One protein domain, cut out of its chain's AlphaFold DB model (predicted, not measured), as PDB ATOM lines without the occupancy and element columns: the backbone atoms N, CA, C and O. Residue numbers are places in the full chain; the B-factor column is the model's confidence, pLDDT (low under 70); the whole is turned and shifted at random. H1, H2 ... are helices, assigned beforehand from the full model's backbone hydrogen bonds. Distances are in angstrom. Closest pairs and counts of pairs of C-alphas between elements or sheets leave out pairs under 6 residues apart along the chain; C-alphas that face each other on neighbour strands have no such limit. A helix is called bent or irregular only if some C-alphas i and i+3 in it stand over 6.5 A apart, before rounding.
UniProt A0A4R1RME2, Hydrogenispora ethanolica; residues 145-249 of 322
ATOM      1  N   TYR A 145     -12.032 -30.503  15.476       86.56
ATOM      2  CA  TYR A 145     -13.220 -29.832  16.022       86.56
ATOM      3  C   TYR A 145     -12.891 -28.441  16.565       86.56
ATOM      4  O   TYR A 145     -13.646 -27.488  16.367       86.56
ATOM      5  N   ASN A 146     -11.728 -28.295  17.204       80.88
ATOM      6  CA  ASN A 146     -11.259 -27.001  17.687       80.88
ATOM      7  C   ASN A 146     -11.037 -26.019  16.526       80.88
ATOM      8  O   ASN A 146     -11.424 -24.855  16.638       80.88
ATOM      9  N   LYS A 147     -10.505 -26.480  15.386       80.62
ATOM     10  CA  LYS A 147     -10.384 -25.656  14.168       80.62
ATOM     11  C   LYS A 147     -11.754 -25.232  13.632       80.62
ATOM     12  O   LYS A 147     -11.930 -24.057  13.316       80.62
ATOM     13  N   LEU A 148     -12.734 -26.138  13.594       88.88
ATOM     14  CA  LEU A 148     -14.095 -25.800  13.162       88.88
ATOM     15  C   LEU A 148     -14.736 -24.719  14.039       88.88
ATOM     16  O   LEU A 148     -15.326 -23.778  13.509       88.88
ATOM     17  N   LEU A 149     -14.562 -24.784  15.365       85.19
ATOM     18  CA  LEU A 149     -15.031 -23.720  16.263       85.19
ATOM     19  C   LEU A 149     -14.418 -22.363  15.908       85.19
ATOM     20  O   LEU A 149     -15.108 -21.345  15.966       85.19
ATOM     21  N   VAL A 150     -13.139 -22.334  15.531       80.88
ATOM     22  CA  VAL A 150     -12.492 -21.097  15.088       80.88
ATOM     23  C   VAL A 150     -13.106 -20.598  13.775       80.88
ATOM     24  O   VAL A 150     -13.409 -19.411  13.661       80.88
ATOM     25  N   TYR A 151     -13.348 -21.483  12.805       85.00
ATOM     26  CA  TYR A 151     -13.959 -21.115  11.520       85.00
ATOM     27  C   TYR A 151     -15.352 -20.506  11.706       85.00
ATOM     28  O   TYR A 151     -15.653 -19.466  11.120       85.00
ATOM     29  N   ILE A 152     -16.157 -21.079  12.600       88.25
ATOM     30  CA  ILE A 152     -17.487 -20.564  12.948       88.25
ATOM     31  C   ILE A 152     -17.395 -19.194  13.642       88.25
ATOM     32  O   ILE A 152     -18.180 -18.292  13.347       88.25
ATOM     33  N   ARG A 153     -16.420 -18.969  14.534       84.94
ATOM     34  CA  ARG A 153     -16.228 -17.640  15.157       84.94
ATOM     35  C   ARG A 153     -15.845 -16.575  14.138       84.94
ATOM     36  O   ARG A 153     -16.321 -15.445  14.220       84.94
ATOM     37  N   LEU A 154     -14.989 -16.924  13.183       80.56
ATOM     38  CA  LEU A 154     -14.578 -16.007  12.123       80.56
ATOM     39  C   LEU A 154     -15.733 -15.689  11.179       80.56
ATOM     40  O   LEU A 154     -15.901 -14.525  10.811       80.56
ATOM     41  N   TYR A 155     -16.574 -16.683  10.875       86.62
ATOM     42  CA  TYR A 155     -17.862 -16.470  10.220       86.62
ATOM     43  C   TYR A 155     -18.695 -15.427  10.965       86.62
ATOM     44  O   TYR A 155     -19.036 -14.392  10.394       86.62
ATOM     45  N   ALA A 156     -18.943 -15.642  12.261       85.69
ATOM     46  CA  ALA A 156     -19.755 -14.737  13.072       85.69
ATOM     47  C   ALA A 156     -19.178 -13.311  13.114       85.69
ATOM     48  O   ALA A 156     -19.915 -12.336  12.971       85.69
ATOM     49  N   LYS A 157     -17.852 -13.174  13.250       83.00
ATOM     50  CA  LYS A 157     -17.159 -11.875  13.250       83.00
ATOM     51  C   LYS A 157     -17.323 -11.145  11.918       83.00
ATOM     52  O   LYS A 157     -17.529  -9.933  11.897       83.00
ATOM     53  N   GLN A 158     -17.224 -11.865  10.805       80.69
ATOM     54  CA  GLN A 158     -17.402 -11.280   9.482       80.69
ATOM     55  C   GLN A 158     -18.859 -10.897   9.217       80.69
ATOM     56  O   GLN A 158     -19.104  -9.822   8.668       80.69
ATOM     57  N   HIS A 159     -19.806 -11.744   9.623       87.19
ATOM     58  CA  HIS A 159     -21.228 -11.430   9.566       87.19
ATOM     59  C   HIS A 159     -21.513 -10.134  10.327       87.19
ATOM     60  O   HIS A 159     -22.029  -9.194   9.733       87.19
ATOM     61  N   LEU A 160     -21.050 -10.030  11.578       87.56
ATOM     62  CA  LEU A 160     -21.187  -8.824  12.397       87.56
ATOM     63  C   LEU A 160     -20.635  -7.574  11.695       87.56
ATOM     64  O   LEU A 160     -21.307  -6.551  11.668       87.56
ATOM     65  N   LYS A 161     -19.446  -7.646  11.078       86.88
ATOM     66  CA  LYS A 161     -18.882  -6.505  10.329       86.88
ATOM     67  C   LYS A 161     -19.785  -6.057   9.170       86.88
ATOM     68  O   LYS A 161     -19.879  -4.860   8.914       86.88
ATOM     69  N   LYS A 162     -20.418  -7.000   8.463       86.06
ATOM     70  CA  LYS A 162     -21.251  -6.726   7.279       86.06
ATOM     71  C   LYS A 162     -22.667  -6.272   7.626       86.06
ATOM     72  O   LYS A 162     -23.175  -5.358   6.990       86.06
ATOM     73  N   THR A 163     -23.306  -6.926   8.588       90.25
ATOM     74  CA  THR A 163     -24.732  -6.739   8.897       90.25
ATOM     75  C   THR A 163     -24.966  -5.893  10.140       90.25
ATOM     76  O   THR A 163     -26.100  -5.501  10.394       90.25
ATOM     77  N   GLN A 164     -23.917  -5.630  10.931       90.31
ATOM     78  CA  GLN A 164     -24.002  -5.023  12.266       90.31
ATOM     79  C   GLN A 164     -24.891  -5.821  13.238       90.31
ATOM     80  O   GLN A 164     -25.312  -5.303  14.269       90.31
ATOM     81  N   GLN A 165     -25.149  -7.100  12.939       89.44
ATOM     82  CA  GLN A 165     -25.951  -7.989  13.775       89.44
ATOM     83  C   GLN A 165     -25.086  -9.117  14.357       89.44
ATOM     84  O   GLN A 165     -24.471  -9.882  13.598       89.44
ATOM     85  N   PRO A 166     -25.021  -9.246  15.697       92.00
ATOM     86  CA  PRO A 166     -24.297 -10.333  16.337       92.00
ATOM     87  C   PRO A 166     -25.062 -11.651  16.197       92.00
ATOM     88  O   PRO A 166     -26.284 -11.696  16.313       92.00
ATOM     89  N   LEU A 167     -24.322 -12.741  16.001       92.44
ATOM     90  CA  LEU A 167     -24.863 -14.097  15.999       92.44
ATOM     91  C   LEU A 167     -24.414 -14.830  17.261       92.44
ATOM     92  O   LEU A 167     -23.246 -14.756  17.649       92.44
ATOM     93  N   ASN A 168     -25.326 -15.582  17.883       93.75
ATOM     94  CA  ASN A 168     -24.930 -16.570  18.883       93.75
ATOM     95  C   ASN A 168     -24.227 -17.762  18.201       93.75
ATOM     96  O   ASN A 168     -24.327 -17.951  16.987       93.75
ATOM     97  N   MET A 169     -23.530 -18.588  18.988       92.12
ATOM     98  CA  MET A 169     -22.719 -19.693  18.461       92.12
ATOM     99  C   MET A 169     -23.524 -20.703  17.629       92.12
ATOM    100  O   MET A 169     -23.052 -21.120  16.575       92.12
ATOM    101  N   LYS A 170     -24.731 -21.083  18.067       95.31
ATOM    102  CA  LYS A 170     -25.560 -22.076  17.361       95.31
ATOM    103  C   LYS A 170     -26.071 -21.530  16.028       95.31
ATOM    104  O   LYS A 170     -25.963 -22.202  15.008       95.31
ATOM    105  N   THR A 171     -26.552 -20.285  16.010       96.62
ATOM    106  CA  THR A 171     -26.993 -19.622  14.774       96.62
ATOM    107  C   THR A 171     -25.829 -19.436  13.800       96.62
ATOM    108  O   THR A 171     -25.961 -19.766  12.626       96.62
ATOM    109  N   ALA A 172     -24.665 -18.990  14.287       95.69
ATOM    110  CA  ALA A 172     -23.466 -18.864  13.461       95.69
ATOM    111  C   ALA A 172     -23.029 -20.210  12.869       95.69
ATOM    112  O   ALA A 172     -22.687 -20.272  11.694       95.69
ATOM    113  N   ALA A 173     -23.062 -21.286  13.661       97.19
ATOM    114  CA  ALA A 173     -22.706 -22.622  13.203       97.19
ATOM    115  C   ALA A 173     -23.660 -23.136  12.115       97.19
ATOM    116  O   ALA A 173     -23.197 -23.663  11.107       97.19
ATOM    117  N   MET A 174     -24.970 -22.946  12.290       97.69
ATOM    118  CA  MET A 174     -25.984 -23.339  11.309       97.69
ATOM    119  C   MET A 174     -25.807 -22.593   9.978       97.69
ATOM    120  O   MET A 174     -25.731 -23.227   8.930       97.69
ATOM    121  N   MET A 175     -25.650 -21.267  10.009       96.19
ATOM    122  CA  MET A 175     -25.433 -20.484   8.785       96.19
ATOM    123  C   MET A 175     -24.100 -20.836   8.112       96.19
ATOM    124  O   MET A 175     -24.047 -21.075   6.908       96.19
ATOM    125  N   TRP A 176     -23.019 -20.954   8.892       95.25
ATOM    126  CA  TRP A 176     -21.710 -21.396   8.401       95.25
ATOM    127  C   TRP A 176     -21.773 -22.779   7.743       95.25
ATOM    128  O   TRP A 176     -21.126 -23.011   6.714       95.25
ATOM    129  N   ARG A 177     -22.565 -23.696   8.319       96.69
ATOM    130  CA  ARG A 177     -22.775 -25.034   7.768       96.69
ATOM    131  C   ARG A 177     -23.341 -24.943   6.355       96.69
ATOM    132  O   ARG A 177     -22.826 -25.593   5.448       96.69
ATOM    133  N   ASP A 178     -24.392 -24.155   6.187       95.31
ATOM    134  CA  ASP A 178     -25.146 -24.092   4.938       95.31
ATOM    135  C   ASP A 178     -24.406 -23.288   3.857       95.31
ATOM    136  O   ASP A 178     -24.422 -23.665   2.683       95.31
ATOM    137  N   GLU A 179     -23.695 -22.229   4.253       92.31
ATOM    138  CA  GLU A 179     -23.023 -21.303   3.336       92.31
ATOM    139  C   GLU A 179     -21.587 -21.698   2.965       92.31
ATOM    140  O   GLU A 179     -21.137 -21.358   1.870       92.31
ATOM    141  N   ILE A 180     -20.852 -22.404   3.837       91.06
ATOM    142  CA  ILE A 180     -19.478 -22.862   3.543       91.06
ATOM    143  C   ILE A 180     -19.389 -24.374   3.491       91.06
ATOM    144  O   ILE A 180     -18.962 -24.941   2.485       91.06
ATOM    145  N   TYR A 181     -19.730 -25.029   4.599       95.12
ATOM    146  CA  TYR A 181     -19.378 -26.430   4.792       95.12
ATOM    147  C   TYR A 181     -20.080 -27.328   3.775       95.12
ATOM    148  O   TYR A 181     -19.416 -28.076   3.059       95.12
ATOM    149  N   ALA A 182     -21.396 -27.194   3.621       95.44
ATOM    150  CA  ALA A 182     -22.169 -28.034   2.719       95.44
ATOM    151  C   ALA A 182     -21.762 -27.857   1.239       95.44
ATOM    152  O   ALA A 182     -21.580 -28.874   0.563       95.44
ATOM    153  N   PRO A 183     -21.564 -26.632   0.702       94.31
ATOM    154  CA  PRO A 183     -21.005 -26.442  -0.637       94.31
ATOM    155  C   PRO A 183     -19.659 -27.139  -0.853       94.31
ATOM    156  O   PRO A 183     -19.497 -27.851  -1.843       94.31
ATOM    157  N   VAL A 184     -18.715 -26.987   0.077       92.56
ATOM    158  CA  VAL A 184     -17.369 -27.562  -0.073       92.56
ATOM    159  C   VAL A 184     -17.397 -29.083   0.052       92.56
ATOM    160  O   VAL A 184     -16.765 -29.768  -0.751       92.56
ATOM    161  N   VAL A 185     -18.186 -29.636   0.974       95.12
ATOM    162  CA  VAL A 185     -18.383 -31.089   1.083       95.12
ATOM    163  C   VAL A 185     -19.001 -31.665  -0.192       95.12
ATOM    164  O   VAL A 185     -18.525 -32.687  -0.683       95.12
ATOM    165  N   ARG A 186     -19.980 -30.985  -0.811       95.12
ATOM    166  CA  ARG A 186     -20.515 -31.408  -2.121       95.12
ATOM    167  C   ARG A 186     -19.428 -31.472  -3.196       95.12
ATOM    168  O   ARG A 186     -19.437 -32.395  -4.005       95.12
ATOM    169  N   MET A 187     -18.482 -30.534  -3.200       93.12
ATOM    170  CA  MET A 187     -17.361 -30.537  -4.151       93.12
ATOM    171  C   MET A 187     -16.382 -31.685  -3.878       93.12
ATOM    172  O   MET A 187     -15.939 -32.343  -4.819       93.12
ATOM    173  N   ILE A 188     -16.076 -31.956  -2.604       90.44
ATOM    174  CA  ILE A 188     -15.233 -33.082  -2.171       90.44
ATOM    175  C   ILE A 188     -15.837 -34.417  -2.630       90.44
ATOM    176  O   ILE A 188     -15.133 -35.251  -3.207       90.44
ATOM    177  N   GLU A 189     -17.142 -34.602  -2.425       92.25
ATOM    178  CA  GLU A 189     -17.861 -35.814  -2.827       92.25
ATOM    179  C   GLU A 189     -17.971 -35.939  -4.354       92.25
ATOM    180  O   GLU A 189     -17.672 -36.996  -4.911       92.25
ATOM    181  N   ALA A 190     -18.293 -34.851  -5.064       92.12
ATOM    182  CA  ALA A 190     -18.357 -34.839  -6.529       92.12
ATOM    183  C   ALA A 190     -17.011 -35.214  -7.175       92.12
ATOM    184  O   ALA A 190     -16.971 -35.919  -8.185       92.12
ATOM    185  N   ARG A 191     -15.898 -34.791  -6.563       87.62
ATOM    186  CA  ARG A 191     -14.531 -35.142  -6.982       87.62
ATOM    187  C   ARG A 191     -14.053 -36.490  -6.441       87.62
ATOM    188  O   ARG A 191     -12.940 -36.903  -6.752       87.62
ATOM    189  N   LYS A 192     -14.882 -37.196  -5.662       88.19
ATOM    190  CA  LYS A 192     -14.585 -38.510  -5.065       88.19
ATOM    191  C   LYS A 192     -13.274 -38.514  -4.277       88.19
ATOM    192  O   LYS A 192     -12.568 -39.521  -4.243       88.19
ATOM    193  N   LEU A 193     -12.965 -37.396  -3.620       83.56
ATOM    194  CA  LEU A 193     -11.685 -37.176  -2.944       83.56
ATOM    195  C   LEU A 193     -11.413 -38.237  -1.865       83.56
ATOM    196  O   LEU A 193     -10.277 -38.662  -1.679       83.56
ATOM    197  N   ARG A 194     -12.477 -38.746  -1.233       84.19
ATOM    198  CA  ARG A 194     -12.429 -39.844  -0.256       84.19
ATOM    199  C   ARG A 194     -11.755 -41.115  -0.770       84.19
ATOM    200  O   ARG A 194     -11.174 -41.842   0.026       84.19
ATOM    201  N   ARG A 195     -11.786 -41.387  -2.080       84.12
ATOM    202  CA  ARG A 195     -11.115 -42.566  -2.663       84.12
ATOM    203  C   ARG A 195      -9.598 -42.509  -2.508       84.12
ATOM    204  O   ARG A 195      -8.971 -43.551  -2.379       84.12
ATOM    205  N   HIS A 196      -9.034 -41.307  -2.489       77.31
ATOM    206  CA  HIS A 196      -7.599 -41.093  -2.323       77.31
ATOM    207  C   HIS A 196      -7.180 -40.995  -0.849       77.31
ATOM    208  O   HIS A 196      -6.006 -41.135  -0.524       77.31
ATOM    209  N   PHE A 197      -8.144 -40.781   0.049       78.19
ATOM    210  CA  PHE A 197      -7.925 -40.576   1.479       78.19
ATOM    211  C   PHE A 197      -8.860 -41.471   2.310       78.19
ATOM    212  O   PHE A 197      -9.693 -40.959   3.057       78.19
ATOM    213  N   PRO A 198      -8.748 -42.809   2.202       78.12
ATOM    214  CA  PRO A 198      -9.726 -43.742   2.769       78.12
ATOM    215  C   PRO A 198      -9.784 -43.738   4.303       78.12
ATOM    216  O   PRO A 198     -10.766 -44.202   4.874       78.12
ATOM    217  N   LEU A 199      -8.750 -43.208   4.968       78.88
ATOM    218  CA  LEU A 199      -8.688 -43.079   6.428       78.88
ATOM    219  C   LEU A 199      -9.443 -41.854   6.968       78.88
ATOM    220  O   LEU A 199      -9.557 -41.715   8.179       78.88
ATOM    221  N   TYR A 200      -9.936 -40.971   6.095       84.31
ATOM    222  CA  TYR A 200     -10.518 -39.685   6.474       84.31
ATOM    223  C   TYR A 200     -11.966 -39.563   6.001       84.31
ATOM    224  O   TYR A 200     -12.340 -40.017   4.912       84.31
ATOM    225  N   THR A 201     -12.806 -38.933   6.822       90.75
ATOM    226  CA  THR A 201     -14.198 -38.653   6.455       90.75
ATOM    227  C   THR A 201     -14.285 -37.437   5.533       90.75
ATOM    228  O   THR A 201     -13.320 -36.695   5.345       90.75
ATOM    229  N   ALA A 202     -15.465 -37.193   4.957       92.62
ATOM    230  CA  ALA A 202     -15.715 -35.943   4.237       92.62
ATOM    231  C   ALA A 202     -15.507 -34.707   5.135       92.62
ATOM    232  O   ALA A 202     -15.061 -33.668   4.647       92.62
ATOM    233  N   ASP A 203     -15.764 -34.840   6.439       94.56
ATOM    234  CA  ASP A 203     -15.586 -33.776   7.428       94.56
ATOM    235  C   ASP A 203     -14.107 -33.465   7.653       94.56
ATOM    236  O   ASP A 203     -13.718 -32.296   7.672       94.56
ATOM    237  N   ASP A 204     -13.267 -34.500   7.763       89.12
ATOM    238  CA  ASP A 204     -11.814 -34.329   7.871       89.12
ATOM    239  C   ASP A 204     -11.273 -33.631   6.616       89.12
ATOM    240  O   ASP A 204     -10.554 -32.631   6.699       89.12
ATOM    241  N   LEU A 205     -11.684 -34.107   5.436       89.19
ATOM    242  CA  LEU A 205     -11.267 -33.528   4.160       89.19
ATOM    243  C   LEU A 205     -11.712 -32.073   4.014       89.19
ATOM    244  O   LEU A 205     -10.945 -31.255   3.508       89.19
ATOM    245  N   PHE A 206     -12.907 -31.725   4.492       92.81
ATOM    246  CA  PHE A 206     -13.359 -30.340   4.535       92.81
ATOM    247  C   PHE A 206     -12.406 -29.461   5.354       92.81
ATOM    248  O   PHE A 206     -11.985 -28.404   4.875       92.81
ATOM    249  N   VAL A 207     -12.023 -29.903   6.559       87.69
ATOM    250  CA  VAL A 207     -11.086 -29.159   7.412       87.69
ATOM    251  C   VAL A 207      -9.760 -28.950   6.687       87.69
ATOM    252  O   VAL A 207      -9.242 -27.833   6.685       87.69
ATOM    253  N   PHE A 208      -9.229 -29.981   6.026       83.88
ATOM    254  CA  PHE A 208      -7.963 -29.877   5.297       83.88
ATOM    255  C   PHE A 208      -8.056 -28.930   4.097       83.88
ATOM    256  O   PHE A 208      -7.176 -28.087   3.921       83.88
ATOM    257  N   VAL A 209      -9.126 -29.024   3.303       85.81
ATOM    258  CA  VAL A 209      -9.352 -28.172   2.126       85.81
ATOM    259  C   VAL A 209      -9.470 -26.709   2.529       85.81
ATOM    260  O   VAL A 209      -8.770 -25.865   1.968       85.81
ATOM    261  N   ILE A 210     -10.311 -26.399   3.519       84.38
ATOM    262  CA  ILE A 210     -10.479 -25.025   3.999       84.38
ATOM    263  C   ILE A 210      -9.167 -24.505   4.575       84.38
ATOM    264  O   ILE A 210      -8.743 -23.398   4.239       84.38
ATOM    265  N   HIS A 211      -8.478 -25.306   5.386       77.12
ATOM    266  CA  HIS A 211      -7.197 -24.906   5.950       77.12
ATOM    267  C   HIS A 211      -6.159 -24.578   4.864       77.12
ATOM    268  O   HIS A 211      -5.526 -23.523   4.921       77.12
ATOM    269  N   HIS A 212      -6.036 -25.427   3.842       76.50
ATOM    270  CA  HIS A 212      -5.153 -25.200   2.695       76.50
ATOM    271  C   HIS A 212      -5.545 -23.957   1.894       76.50
ATOM    272  O   HIS A 212      -4.682 -23.142   1.574       76.50
ATOM    273  N   GLN A 213      -6.839 -23.765   1.617       79.25
ATOM    274  CA  GLN A 213      -7.358 -22.579   0.927       79.25
ATOM    275  C   GLN A 213      -6.904 -21.297   1.631       79.25
ATOM    276  O   GLN A 213      -6.407 -20.363   0.997       79.25
ATOM    277  N   LEU A 214      -7.055 -21.260   2.952       72.25
ATOM    278  CA  LEU A 214      -6.699 -20.120   3.788       72.25
ATOM    279  C   LEU A 214      -5.194 -19.878   3.822       72.25
ATOM    280  O   LEU A 214      -4.740 -18.748   3.640       72.25
ATOM    281  N   PHE A 215      -4.416 -20.938   4.018       71.19
ATOM    282  CA  PHE A 215      -2.964 -20.851   4.052       71.19
ATOM    283  C   PHE A 215      -2.397 -20.378   2.707       71.19
ATOM    284  O   PHE A 215      -1.613 -19.428   2.656       71.19
ATOM    285  N   LYS A 216      -2.865 -20.963   1.599       70.62
ATOM    286  CA  LYS A 216      -2.483 -20.568   0.238       70.62
ATOM    287  C   LYS A 216      -2.893 -19.125  -0.067       70.62
ATOM    288  O   LYS A 216      -2.090 -18.377  -0.618       70.62
ATOM    289  N   SER A 217      -4.092 -18.710   0.350       69.88
ATOM    290  CA  SER A 217      -4.559 -17.323   0.197       69.88
ATOM    291  C   SER A 217      -3.649 -16.328   0.909       69.88
ATOM    292  O   SER A 217      -3.311 -15.281   0.357       69.88
ATOM    293  N   HIS A 218      -3.210 -16.667   2.122       66.06
ATOM    294  CA  HIS A 218      -2.295 -15.835   2.891       66.06
ATOM    295  C   HIS A 218      -0.918 -15.732   2.221       66.06
ATOM    296  O   HIS A 218      -0.434 -14.623   1.991       66.06
ATOM    297  N   LEU A 219      -0.313 -16.870   1.861       63.50
ATOM    298  CA  LEU A 219       1.003 -16.903   1.218       63.50
ATOM    299  C   LEU A 219       1.023 -16.147  -0.115       63.50
ATOM    300  O   LEU A 219       1.977 -15.427  -0.398       63.50
ATOM    301  N   GLN A 220      -0.030 -16.288  -0.920       71.69
ATOM    302  CA  GLN A 220      -0.129 -15.654  -2.238       71.69
ATOM    303  C   GLN A 220      -0.728 -14.244  -2.195       71.69
ATOM    304  O   GLN A 220      -0.810 -13.593  -3.234       71.69
ATOM    305  N   ARG A 221      -1.158 -13.769  -1.016       72.00
ATOM    306  CA  ARG A 221      -1.812 -12.463  -0.811       72.00
ATOM    307  C   ARG A 221      -2.991 -12.208  -1.761       72.00
ATOM    308  O   ARG A 221      -3.232 -11.076  -2.168       72.00
ATOM    309  N   ARG A 222      -3.735 -13.261  -2.102       77.12
ATOM    310  CA  ARG A 222      -4.949 -13.199  -2.930       77.12
ATOM    311  C   ARG A 222      -5.999 -14.174  -2.398       77.12
ATOM    312  O   ARG A 222      -5.620 -15.173  -1.790       77.12
ATOM    313  N   PRO A 223      -7.297 -13.949  -2.638       72.25
ATOM    314  CA  PRO A 223      -8.310 -14.938  -2.299       72.25
ATOM    315  C   PRO A 223      -8.159 -16.193  -3.175       72.25
ATOM    316  O   PRO A 223      -8.137 -16.110  -4.404       72.25
ATOM    317  N   ILE A 224      -8.074 -17.357  -2.532       75.75
ATOM    318  CA  ILE A 224      -8.225 -18.675  -3.159       75.75
ATOM    319  C   ILE A 224      -9.674 -19.099  -2.970       75.75
ATOM    320  O   ILE A 224     -10.190 -19.045  -1.852       75.75
ATOM    321  N   ASN A 225     -10.341 -19.517  -4.044       83.25
ATOM    322  CA  ASN A 225     -11.692 -20.058  -3.940       83.25
ATOM    323  C   ASN A 225     -11.659 -21.549  -3.528       83.25
ATOM    324  O   ASN A 225     -10.643 -22.224  -3.726       83.25
ATOM    325  N   PRO A 226     -12.756 -22.097  -2.975       81.12
ATOM    326  CA  PRO A 226     -12.771 -23.493  -2.548       81.12
ATOM    327  C   PRO A 226     -12.534 -24.502  -3.682       81.12
ATOM    328  O   PRO A 226     -11.988 -25.573  -3.436       81.12
ATOM    329  N   GLN A 227     -12.890 -24.182  -4.933       84.81
ATOM    330  CA  GLN A 227     -12.719 -25.101  -6.068       84.81
ATOM    331  C   GLN A 227     -11.247 -25.276  -6.424       84.81
ATOM    332  O   GLN A 227     -10.811 -26.395  -6.689       84.81
ATOM    333  N   GLU A 228     -10.481 -24.189  -6.390       84.12
ATOM    334  CA  GLU A 228      -9.034 -24.203  -6.561       84.12
ATOM    335  C   GLU A 228      -8.380 -25.056  -5.466       84.12
ATOM    336  O   GLU A 228      -7.559 -25.917  -5.768       84.12
ATOM    337  N   ALA A 229      -8.804 -24.890  -4.209       83.56
ATOM    338  CA  ALA A 229      -8.293 -25.692  -3.101       83.56
ATOM    339  C   ALA A 229      -8.631 -27.186  -3.252       83.56
ATOM    340  O   ALA A 229      -7.751 -28.021  -3.082       83.56
ATOM    341  N   VAL A 230      -9.862 -27.546  -3.632       85.50
ATOM    342  CA  VAL A 230     -10.234 -28.951  -3.894       85.50
ATOM    343  C   VAL A 230      -9.431 -29.538  -5.064       85.50
ATOM    344  O   VAL A 230      -8.982 -30.683  -4.991       85.50
ATOM    345  N   ASN A 231      -9.215 -28.767  -6.133       83.88
ATOM    346  CA  ASN A 231      -8.429 -29.212  -7.287       83.88
ATOM    347  C   ASN A 231      -6.960 -29.453  -6.919       83.88
ATOM    348  O   ASN A 231      -6.386 -30.447  -7.358       83.88
ATOM    349  N   ASP A 232      -6.368 -28.603  -6.072       79.88
ATOM    350  CA  ASP A 232      -5.012 -28.823  -5.557       79.88
ATOM    351  C   ASP A 232      -4.896 -30.181  -4.846       79.88
ATOM    352  O   ASP A 232      -3.891 -30.874  -5.009       79.88
ATOM    353  N   PHE A 233      -5.918 -30.585  -4.081       76.44
ATOM    354  CA  PHE A 233      -5.943 -31.894  -3.422       76.44
ATOM    355  C   PHE A 233      -6.087 -33.043  -4.420       76.44
ATOM    356  O   PHE A 233      -5.427 -34.061  -4.240       76.44
ATOM    357  N   CYS A 234      -6.907 -32.889  -5.466       75.56
ATOM    358  CA  CYS A 234      -7.043 -33.902  -6.521       75.56
ATOM    359  C   CYS A 234      -5.692 -34.146  -7.209       75.56
ATOM    360  O   CYS A 234      -5.207 -35.270  -7.244       75.56
ATOM    361  N   ASN A 235      -5.045 -33.070  -7.663       72.88
ATOM    362  CA  ASN A 235      -3.788 -33.150  -8.406       72.88
ATOM    363  C   ASN A 235      -2.643 -33.728  -7.556       72.88
ATOM    364  O   ASN A 235      -1.753 -34.395  -8.074       72.88
ATOM    365  N   ARG A 236      -2.637 -33.466  -6.241       67.88
ATOM    366  CA  ARG A 236      -1.619 -33.992  -5.314       67.88
ATOM    367  C   ARG A 236      -1.881 -35.432  -4.890       67.88
ATOM    368  O   ARG A 236      -0.926 -36.157  -4.651       67.88
ATOM    369  N   ALA A 237      -3.141 -35.844  -4.798       60.91
ATOM    370  CA  ALA A 237      -3.515 -37.224  -4.501       60.91
ATOM    371  C   ALA A 237      -3.053 -38.216  -5.583       60.91
ATOM    372  O   ALA A 237      -2.822 -39.384  -5.286       60.91
ATOM    373  N   GLU A 238      -2.885 -37.746  -6.818       61.31
ATOM    374  CA  GLU A 238      -2.335 -38.522  -7.934       61.31
ATOM    375  C   GLU A 238      -0.793 -38.608  -7.899       61.31
ATOM    376  O   GLU A 238      -0.197 -39.367  -8.663       61.31
ATOM    377  N   ALA A 239      -0.126 -37.866  -7.002       57.81
ATOM    378  CA  ALA A 239       1.327 -37.882  -6.872       57.81
ATOM    379  C   ALA A 239       1.803 -39.035  -5.953       57.81
ATOM    380  O   ALA A 239       1.368 -39.126  -4.802       57.81
ATOM    381  N   PRO A 240       2.757 -39.879  -6.396       43.38
ATOM    382  CA  PRO A 240       3.122 -41.137  -5.725       43.38
ATOM    383  C   PRO A 240       3.802 -41.003  -4.347       43.38
ATOM    384  O   PRO A 240       4.013 -42.010  -3.678       43.38
ATOM    385  N   SER A 241       4.143 -39.791  -3.900       51.56
ATOM    386  CA  SER A 241       4.851 -39.525  -2.635       51.56
ATOM    387  C   SER A 241       4.109 -38.566  -1.696       51.56
ATOM    388  O   SER A 241       4.709 -38.024  -0.770       51.56
ATOM    389  N   PHE A 242       2.832 -38.278  -1.958       48.72
ATOM    390  CA  PHE A 242       2.091 -37.277  -1.202       48.72
ATOM    391  C   PHE A 242       1.533 -37.852   0.111       48.72
ATOM    392  O   PHE A 242       0.636 -38.697   0.106       48.72
ATOM    393  N   HIS A 243       2.017 -37.359   1.257       57.31
ATOM    394  CA  HIS A 243       1.385 -37.620   2.545       57.31
ATOM    395  C   HIS A 243       0.496 -36.446   2.940       57.31
ATOM    396  O   HIS A 243       0.921 -35.295   2.934       57.31
ATOM    397  N   LEU A 244      -0.726 -36.732   3.400       54.50
ATOM    398  CA  LEU A 244      -1.640 -35.707   3.919       54.50
ATOM    399  C   LEU A 244      -0.974 -34.818   4.995       54.50
ATOM    400  O   LEU A 244      -1.223 -33.618   5.062       54.50
ATOM    401  N   ARG A 245      -0.053 -35.399   5.776       50.28
ATOM    402  CA  ARG A 245       0.778 -34.718   6.782       50.28
ATOM    403  C   ARG A 245       1.532 -33.514   6.203       50.28
ATOM    404  O   ARG A 245       1.686 -32.518   6.895       50.28
ATOM    405  N   ASP A 246       1.930 -33.564   4.932       49.81
ATOM    406  CA  ASP A 246       2.638 -32.482   4.244       49.81
ATOM    407  C   ASP A 246       1.753 -31.266   3.933       49.81
ATOM    408  O   ASP A 246       2.276 -30.173   3.736       49.81
ATOM    409  N   LEU A 247       0.423 -31.422   3.931       50.53
ATOM    410  CA  LEU A 247      -0.532 -30.301   3.865       50.53
ATOM    411  C   LEU A 247      -0.876 -29.732   5.243       50.53
ATOM    412  O   LEU A 247      -1.378 -28.615   5.339       50.53
ATOM    413  N   LEU A 248      -0.616 -30.498   6.304       48.47
ATOM    414  CA  LEU A 248      -0.743 -30.044   7.689       48.47
ATOM    415  C   LEU A 248       0.575 -29.412   8.191       48.47
ATOM    416  O   LEU A 248       0.579 -28.689   9.190       48.47
ATOM    417  N   LYS A 249       1.694 -29.610   7.470       41.81
ATOM    418  CA  LYS A 249       2.951 -28.871   7.675       41.81
ATOM    419  C   LYS A 249       2.703 -27.373   7.456       41.81
ATOM    420  O   LYS A 249       2.259 -26.954   6.394       41.81
TER     421      LYS A 249
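AT A GLANCE: This is residues 145 to 249 of the 322 residues of a protein of Hydrogenispora ethanolica (UniProt A0A4R1RME2). One arm of bent helix H2 crosses H1; the other packs on H3 and H4, themselves crossed. The printed part has 105 residues with five named helices, H1 to H5 in order: all helix. It is compact, radius of gyration of the C-alphas 14.6 A, spanning 48 by 28 by 23 A.

HOW THE PARTS SIT: H2, residues 169 to 190, assigned as one helix by its hydrogen bonds, is bent into H2a, to 179, and H2b, from 182, those C-alphas 6.8 A apart. H2a touches H1, 145 to 163, with 152 to 156 alone, closest C-alphas 172 and 156, 5.6 A. H3, 202 to 220, touches H2b with 202 to 206 alone, closest C-alphas 206 and 185. H3 touches H4, 226 to 237, with 209 to 213 alone, closest C-alphas 213 and 229. Every O i to N i+4 pair in H1, H2a, H2b, H3 and H4 is within hydrogen-bond range.

IN THESE COORDINATES: H1, 26.8 A long, begins at (-13.220, -29.832, 16.022). H5, residues 245 to 248, ends at (-0.743, -30.044, 7.689).

THE WHOLE: Link H2 to H3 is long; residues 217 to 219 and 236 to 249 have pLDDT under 70.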